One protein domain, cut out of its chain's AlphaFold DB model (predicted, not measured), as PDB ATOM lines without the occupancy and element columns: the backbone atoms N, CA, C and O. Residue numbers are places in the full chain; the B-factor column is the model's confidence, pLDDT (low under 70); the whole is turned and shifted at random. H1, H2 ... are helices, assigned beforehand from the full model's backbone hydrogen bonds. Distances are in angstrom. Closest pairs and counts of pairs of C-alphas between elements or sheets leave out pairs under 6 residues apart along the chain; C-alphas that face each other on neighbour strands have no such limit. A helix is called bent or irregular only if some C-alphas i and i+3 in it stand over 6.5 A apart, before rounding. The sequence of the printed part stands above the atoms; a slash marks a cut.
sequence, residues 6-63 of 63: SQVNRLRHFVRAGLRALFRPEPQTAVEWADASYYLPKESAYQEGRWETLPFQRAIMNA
ATOM      1  N   SER A   6     161.990 114.120 169.851       95.62
ATOM      2  CA  SER A   6     161.798 112.831 169.176       95.62
ATOM      3  C   SER A   6     160.375 112.673 168.633       95.62
ATOM      4  O   SER A   6     160.201 112.169 167.522       95.62
ATOM      5  N   GLN A   7     159.367 113.165 169.361       95.12
ATOM      6  CA  GLN A   7     157.978 113.201 168.898       95.12
ATOM      7  C   GLN A   7     157.816 114.150 167.703       95.12
ATOM      8  O   GLN A   7     157.185 113.771 166.715       95.12
ATOM      9  N   VAL A   8     158.460 115.325 167.727       95.75
ATOM     10  CA  VAL A   8     158.473 116.259 166.584       95.75
ATOM     11  C   VAL A   8     159.105 115.622 165.342       95.75
ATOM     12  O   VAL A   8     158.561 115.725 164.243       95.75
ATOM     13  N   ASN A   9     160.239 114.936 165.491       97.12
ATOM     14  CA  ASN A   9     160.925 114.310 164.358       97.12
ATOM     15  C   ASN A   9     160.119 113.153 163.756       97.12
ATOM     16  O   ASN A   9     160.035 113.037 162.532       97.12
ATOM     17  N   ARG A  10     159.465 112.342 164.597       96.69
ATOM     18  CA  ARG A  10     158.547 111.292 164.134       96.69
ATOM     19  C   ARG A  10     157.355 111.876 163.389       96.69
ATOM     20  O   ARG A  10     157.037 111.392 162.307       96.69
ATOM     21  N   LEU A  11     156.750 112.944 163.913       96.44
ATOM     22  CA  LEU A  11     155.654 113.633 163.236       96.44
ATOM     23  C   LEU A  11     156.079 114.093 161.835       96.44
ATOM     24  O   LEU A  11     155.415 113.765 160.858       96.44
ATOM     25  N   ARG A  12     157.226 114.772 161.710       96.69
ATOM     26  CA  ARG A  12     157.758 115.207 160.405       96.69
ATOM     27  C   ARG A  12     157.962 114.044 159.437       96.69
ATOM     28  O   ARG A  12     157.636 114.181 158.260       96.69
ATOM     29  N   HIS A  13     158.502 112.923 159.913       97.38
ATOM     30  CA  HIS A  13     158.718 111.734 159.090       97.38
ATOM     31  C   HIS A  13     157.397 111.182 158.540       97.38
ATOM     32  O   HIS A  13     157.259 111.035 157.327       97.38
ATOM     33  N   PHE A  14     156.412 110.940 159.410       97.75
ATOM     34  CA  PHE A  14     155.127 110.371 159.000       97.75
ATOM     35  C   PHE A  14     154.308 111.323 158.133       97.75
ATOM     36  O   PHE A  14     153.704 110.879 157.162       97.75
ATOM     37  N   VAL A  15     154.345 112.629 158.413       97.06
ATOM     38  CA  VAL A  15     153.702 113.639 157.561       97.06
ATOM     39  C   VAL A  15     154.309 113.617 156.157       97.06
ATOM     40  O   VAL A  15     153.574 113.534 155.179       97.06
ATOM     41  N   ARG A  16     155.642 113.614 156.026       96.44
ATOM     42  CA  ARG A  16     156.303 113.536 154.709       96.44
ATOM     43  C   ARG A  16     155.989 112.235 153.975       96.44
ATOM     44  O   ARG A  16     155.750 112.268 152.773       96.44
ATOM     45  N   ALA A  17     155.992 111.108 154.685       96.56
ATOM     46  CA  ALA A  17     155.670 109.810 154.105       96.56
ATOM     47  C   ALA A  17     154.212 109.753 153.620       96.56
ATOM     48  O   ALA A  17     153.969 109.332 152.493       96.56
ATOM     49  N   GLY A  18     153.262 110.235 154.427       96.44
ATOM     50  CA  GLY A  18     151.840 110.260 154.081       96.44
ATOM     51  C   GLY A  18     151.524 111.193 152.912       96.44
ATOM     52  O   GLY A  18     150.786 110.820 152.006       96.44
ATOM     53  N   LEU A  19     152.143 112.377 152.873       96.56
ATOM     54  CA  LEU A  19     151.948 113.334 151.779       96.56
ATOM     55  C   LEU A  19     152.632 112.908 150.472       96.56
ATOM     56  O   LEU A  19     152.323 113.460 149.420       96.56
ATOM     57  N   ARG A  20     153.524 111.910 150.496       95.56
ATOM     58  CA  ARG A  20     154.225 111.442 149.291       95.56
ATOM     59  C   ARG A  20     153.272 110.906 148.223       95.56
ATOM     60  O   ARG A  20     153.563 111.061 147.046       95.56
ATOM     61  N   ALA A  21     152.138 110.323 148.610       93.62
ATOM     62  CA  ALA A  21     151.133 109.832 147.662       93.62
ATOM     63  C   ALA A  21     150.436 110.957 146.873       93.62
ATOM     64  O   ALA A  21     149.864 110.705 145.819       93.62
ATOM     65  N   LEU A  22     150.490 112.195 147.376       95.62
ATOM     66  CA  LEU A  22     149.936 113.373 146.708       95.62
ATOM     67  C   LEU A  22     150.934 114.011 145.736       95.62
ATOM     68  O   LEU A  22     150.561 114.887 144.960       95.62
ATOM     69  N   PHE A  23     152.201 113.592 145.781       93.94
ATOM     70  CA  PHE A  23     153.200 114.064 144.842       93.94
ATOM     71  C   PHE A  23     152.951 113.444 143.468       93.94
ATOM     72  O   PHE A  23     152.965 112.223 143.302       93.94
ATOM     73  N   ARG A  24     152.787 114.308 142.472       93.38
ATOM     74  CA  ARG A  24     152.814 113.958 141.057       93.38
ATOM     75  C   ARG A  24     153.999 114.704 140.432       93.38
ATOM     76  O   ARG A  24     154.106 115.904 140.676       93.38
ATOM     77  N   PRO A  25     154.893 114.031 139.683       91.50
ATOM     78  CA  PRO A  25     155.928 114.731 138.933       91.50
ATOM     79  C   PRO A  25     155.291 115.629 137.868       91.50
ATOM     80  O   PRO A  25     154.169 115.367 137.429       91.50
ATOM     81  N   GLU A  26     156.012 116.665 137.446       94.19
ATOM     82  CA  GLU A  26     155.565 117.496 136.328       94.19
ATOM     83  C   GLU A  26     155.283 116.622 135.093       94.19
ATOM     84  O   GLU A  26     156.038 115.675 134.837       94.19
ATOM     85  N   PRO A  27     154.190 116.885 134.351       93.75
ATOM     86  CA  PRO A  27     153.894 116.154 133.129       93.75
ATOM     87  C   PRO A  27     155.067 116.250 132.154       93.75
ATOM     88  O   PRO A  27     155.513 117.344 131.817       93.75
ATOM     89  N   GLN A  28     155.545 115.097 131.692       95.75
ATOM     90  CA  GLN A  28     156.551 115.022 130.642       95.75
ATOM     91  C   GLN A  28     155.861 115.053 129.276       95.75
ATOM     92  O   GLN A  28     154.872 114.348 129.058       95.75
ATOM     93  N   THR A  29     156.385 115.853 128.354       97.06
ATOM     94  CA  THR A  29     155.900 115.898 126.971       97.06
ATOM     95  C   THR A  29     156.340 114.661 126.183       97.06
ATOM     96  O   THR A  29     157.328 114.003 126.519       97.06
ATOM     97  N   ALA A  30     155.634 114.346 125.094       96.62
ATOM     98  CA  ALA A  30     155.992 113.212 124.242       96.62
ATOM     99  C   ALA A  30     157.408 113.361 123.660       96.62
ATOM    100  O   ALA A  30     158.161 112.390 123.608       96.62
ATOM    101  N   VAL A  31     157.789 114.586 123.283       97.69
ATOM    102  CA  VAL A  31     159.138 114.911 122.794       97.69
ATOM    103  C   VAL A  31     160.198 114.666 123.866       97.69
ATOM    104  O   VAL A  31     161.195 114.005 123.594       97.69
ATOM    105  N   GLU A  32     159.980 115.148 125.093       97.19
ATOM    106  CA  GLU A  32     160.933 114.944 126.190       97.19
ATOM    107  C   GLU A  32     161.115 113.462 126.516       97.19
ATOM    108  O   GLU A  32     162.235 113.026 126.778       97.19
ATOM    109  N   TRP A  33     160.033 112.679 126.495       97.12
ATOM    110  CA  TRP A  33     160.132 111.240 126.708       97.12
ATOM    111  C   TRP A  33     160.885 110.553 125.566       97.12
ATOM    112  O   TRP A  33     161.780 109.748 125.832       97.12
ATOM    113  N   ALA A  34     160.562 110.893 124.313       96.75
ATOM    114  CA  ALA A  34     161.169 110.286 123.134       96.75
ATOM    115  C   ALA A  34     162.674 110.573 123.064       96.75
ATOM    116  O   ALA A  34     163.471 109.642 122.970       96.75
ATOM    117  N   ASP A  35     163.075 111.835 123.219       96.50
ATOM    118  CA  ASP A  35     164.486 112.223 123.211       96.50
ATOM    119  C   ASP A  35     165.249 111.599 124.398       96.50
ATOM    120  O   ASP A  35     166.426 111.257 124.268       96.50
ATOM    121  N   ALA A  36     164.618 111.422 125.568       96.38
ATOM    122  CA  ALA A  36     165.268 110.848 126.752       96.38
ATOM    123  C   ALA A  36     165.352 109.312 126.745       96.38
ATOM    124  O   ALA A  36     166.318 108.765 127.275       96.38
ATOM    125  N   SER A  37     164.352 108.630 126.182       95.56
ATOM    126  CA  SER A  37     164.114 107.203 126.452       95.56
ATOM    127  C   SER A  37     163.934 106.340 125.207       95.56
ATOM    128  O   SER A  37     164.066 105.121 125.309       95.56
ATOM    129  N   TYR A  38     163.600 106.920 124.049       95.12
ATOM    130  CA  TYR A  38     163.231 106.135 122.877       95.12
ATOM    131  C   TYR A  38     164.445 105.752 122.024       95.12
ATOM    132  O   TYR A  38     165.339 106.557 121.744       95.12
ATOM    133  N   TYR A  39     164.452 104.490 121.597       94.25
ATOM    134  CA  TYR A  39     165.472 103.902 120.738       94.25
ATOM    135  C   TYR A  39     164.812 103.378 119.463       94.25
ATOM    136  O   TYR A  39     163.804 102.675 119.528       94.25
ATOM    137  N   LEU A  40     165.392 103.726 118.322       93.94
ATOM    138  CA  LEU A  40     165.024 103.263 116.994       93.94
ATOM    139  C   LEU A  40     165.557 101.839 116.794       93.94
ATOM    140  O   LEU A  40     166.774 101.657 116.693       93.94
ATOM    141  N   PRO A  41     164.675 100.827 116.748       91.31
ATOM    142  CA  PRO A  41     165.091  99.440 116.643       91.31
ATOM    143  C   PRO A  41     165.554  99.113 115.220       91.31
ATOM    144  O   PRO A  41     165.013  99.611 114.228       91.31
ATOM    145  N   LYS A  42     166.545  98.227 115.119       87.44
ATOM    146  CA  LYS A  42     167.169  97.839 113.850       87.44
ATOM    147  C   LYS A  42     166.199  97.153 112.886       87.44
ATOM    148  O   LYS A  42     166.388  97.212 111.676       87.44
ATOM    149  N   GLU A  43     165.176  96.482 113.410       89.56
ATOM    150  CA  GLU A  43     164.231  95.705 112.607       89.56
ATOM    151  C   GLU A  43     163.227  96.576 111.843       89.56
ATOM    152  O   GLU A  43     162.665  96.118 110.849       89.56
ATOM    153  N   SER A  44     162.980  97.810 112.293       82.69
ATOM    154  CA  SER A  44     161.958  98.685 111.699       82.69
ATOM    155  C   SER A  44     162.441 100.090 111.347       82.69
ATOM    156  O   SER A  44     161.690 100.843 110.725       82.69
ATOM    157  N   ALA A  45     163.689 100.440 111.668       82.38
ATOM    158  CA  ALA A  45     164.299 101.701 111.275       82.38
ATOM    159  C   ALA A  45     165.451 101.486 110.283       82.38
ATOM    160  O   ALA A  45     166.330 100.654 110.488       82.38
ATOM    161  N   TYR A  46     165.485 102.302 109.223       79.19
ATOM    162  CA  TYR A  46     166.629 102.361 108.299       79.19
ATOM    163  C   TYR A  46     167.921 102.810 108.995       79.19
ATOM    164  O   TYR A  46     169.014 102.461 108.554       79.19
ATOM    165  N   GLN A  47     167.788 103.602 110.060       81.62
ATOM    166  CA  GLN A  47     168.879 104.029 110.923       81.62
ATOM    167  C   GLN A  47     168.535 103.618 112.351       81.62
ATOM    168  O   GLN A  47     167.554 104.087 112.924       81.62
ATOM    169  N   GLU A  48     169.333 102.707 112.890       91.44
ATOM    170  CA  GLU A  48     169.278 102.307 114.290       91.44
ATOM    171  C   GLU A  48     169.914 103.396 115.167       91.44
ATOM    172  O   GLU A  48     170.887 104.038 114.760       91.44
ATOM    173  N   GLY A  49     169.400 103.586 116.383       91.38
ATOM    174  CA  GLY A  49     170.039 104.457 117.366       91.38
ATOM    175  C   GLY A  49     169.061 105.168 118.286       91.38
ATOM    176  O   GLY A  49     167.892 104.819 118.392       91.38
ATOM    177  N   ARG A  50     169.544 106.192 118.985       93.44
ATOM    178  CA  ARG A  50     168.689 107.027 119.831       93.44
ATOM    179  C   ARG A  50     167.772 107.883 118.960       93.44
ATOM    180  O   ARG A  50     168.214 108.419 117.947       93.44
ATOM    181  N   TRP A  51     166.520 108.036 119.376       94.50
ATOM    182  CA  TRP A  51     165.615 108.985 118.743       94.50
ATOM    183  C   TRP A  51     166.102 110.428 118.915       94.50
ATOM    184  O   TRP A  51     166.548 110.816 119.996       94.50
ATOM    185  N   GLU A  52     165.959 111.224 117.858       94.88
ATOM    186  CA  GLU A  52     166.140 112.671 117.894       94.88
ATOM    187  C   GLU A  52     164.934 113.343 117.238       94.88
ATOM    188  O   GLU A  52     164.644 113.138 116.058       94.88
ATOM    189  N   THR A  53     164.219 114.160 118.009       96.38
ATOM    190  CA  THR A  53     163.044 114.866 117.506       96.38
ATOM    191  C   THR A  53     163.439 116.031 116.601       96.38
ATOM    192  O   THR A  53     163.995 117.041 117.053       96.38
ATOM    193  N   LEU A  54     163.047 115.949 115.328       96.06
ATOM    194  CA  LEU A  54     163.275 117.009 114.350       96.06
ATOM    195  C   LEU A  54     162.423 118.254 114.660       96.06
ATOM    196  O   LEU A  54     161.310 118.132 115.185       96.06
ATOM    197  N   PRO A  55     162.873 119.471 114.288       97.44
ATOM    198  CA  PRO A  55     162.187 120.713 114.654       97.44
ATOM    199  C   PRO A  55     160.695 120.756 114.297       97.44
ATOM    200  O   PRO A  55     159.882 121.182 115.114       97.44
ATOM    201  N   PHE A  56     160.315 120.266 113.114       96.69
ATOM    202  CA  PHE A  56     158.918 120.269 112.664       96.69
ATOM    203  C   PHE A  56     158.045 119.208 113.359       96.69
ATOM    204  O   PHE A  56     156.826 119.349 113.393       96.69
ATOM    205  N   GLN A  57     158.648 118.160 113.931       97.44
ATOM    206  CA  GLN A  57     157.924 117.090 114.626       97.44
ATOM    207  C   GLN A  57     157.473 117.522 116.022       97.44
ATOM    208  O   GLN A  57     156.465 117.022 116.514       97.44
ATOM    209  N   ARG A  58     158.171 118.481 116.648       96.94
ATOM    210  CA  ARG A  58     157.922 118.887 118.040       96.94
ATOM    211  C   ARG A  58     156.479 119.309 118.294       96.94
ATOM    212  O   ARG A  58     155.873 118.857 119.258       96.94
ATOM    213  N   ALA A  59     155.929 120.152 117.420       96.88
ATOM    214  CA  ALA A  59     154.554 120.622 117.557       96.88
ATOM    215  C   ALA A  59     153.535 119.494 117.342       96.88
ATOM    216  O   ALA A  59     152.543 119.443 118.049       96.88
ATOM    217  N   ILE A  60     153.798 118.573 116.408       97.38
ATOM    218  CA  ILE A  60     152.905 117.448 116.090       97.38
ATOM    219  C   ILE A  60     152.872 116.437 117.239       97.38
ATOM    220  O   ILE A  60     151.815 115.923 117.582       97.38
ATOM    221  N   MET A  61     154.029 116.149 117.835       97.44
ATOM    222  CA  MET A  61     154.148 115.175 118.921       97.44
ATOM    223  C   MET A  61     153.570 115.684 120.244       97.44
ATOM    224  O   MET A  61     153.103 114.881 121.043       97.44
ATOM    225  N   ASN A  62     153.610 116.995 120.477       95.94
ATOM    226  CA  ASN A  62     153.098 117.620 121.697       95.94
ATOM    227  C   ASN A  62     151.673 118.192 121.545       95.94
ATOM    228  O   ASN A  62     151.236 118.912 122.443       95.94
ATOM    229  N   ALA A  63     151.005 117.941 120.413       89.31
ATOM    230  CA  ALA A  63     149.655 118.427 120.120       89.31
ATOM    231  C   ALA A  63     148.563 117.732 120.947       89.31
ATOM    232  O   ALA A  63     148.753 116.556 121.336       89.31
TER     233      ALA A  63
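AT A GLANCE: This is residues 6 to 63 of the 63 residues of the protein "Phage terminase large subunit family protein" of Escherichia coli (UniProt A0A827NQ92). A long helix, H1, sticks out as a free arm, and the stretch after it leads to a small body with two short helices, H2 and H3, joined by a long loop. Residues 39 to 40 and 49 to 50 in that loop make a short antiparallel pairing, and residues 42 to 47 stick out beyond it. The printed part has 58 residues with three named helices, in the order H1, H2, H3, and no named strand; the class is all helix. The whole is extended, with a radius of gyration of the C-alphas of 20.3 A and spans of 62 by 25 by 13 A, and the arm makes the length.

HOW THE PARTS SIT: H1, residues 6 to 22, touches no helix; residues 6 to 27 stand free. H1 is apart from H2, residues 30 to 37, and also from H3, residues 57 to 61. H2 and H3 only just touch, with 3 pairs of C-alphas within 8 A; their closest C-alphas, those of Ala 30 and Met 61, are 6.0 A apart. In H2 and H3 every O i to N i+4 pair is within hydrogen-bond range; in H1 11 of 13 are.

IN THESE COORDINATES: H1 begins at C-alpha 6, (161.798, 112.831, 169.176), and is 25.4 A long from first to last C-alpha. It is neither bent nor irregular, but only just: C-alphas 18 and 21 are 6.5 A apart. H2 begins at C-alpha 30, (155.992, 113.212, 124.242), and measures 10.3 A. H3 measures 6.0 A and ends at C-alpha 61, (154.148, 115.175, 118.921).

THE WHOLE: The two C-alphas farthest apart, those of Gln 7 and Tyr 46, are 62.2 A apart. Without the stretches that stand free, the body spans 25 by 19 by 11 A. H1 to H2 is a short link, and H2 to H3 is a long link of 19 residues. The printed part has no cut; its mean pLDDT is 94.3, and no printed residue is under 70.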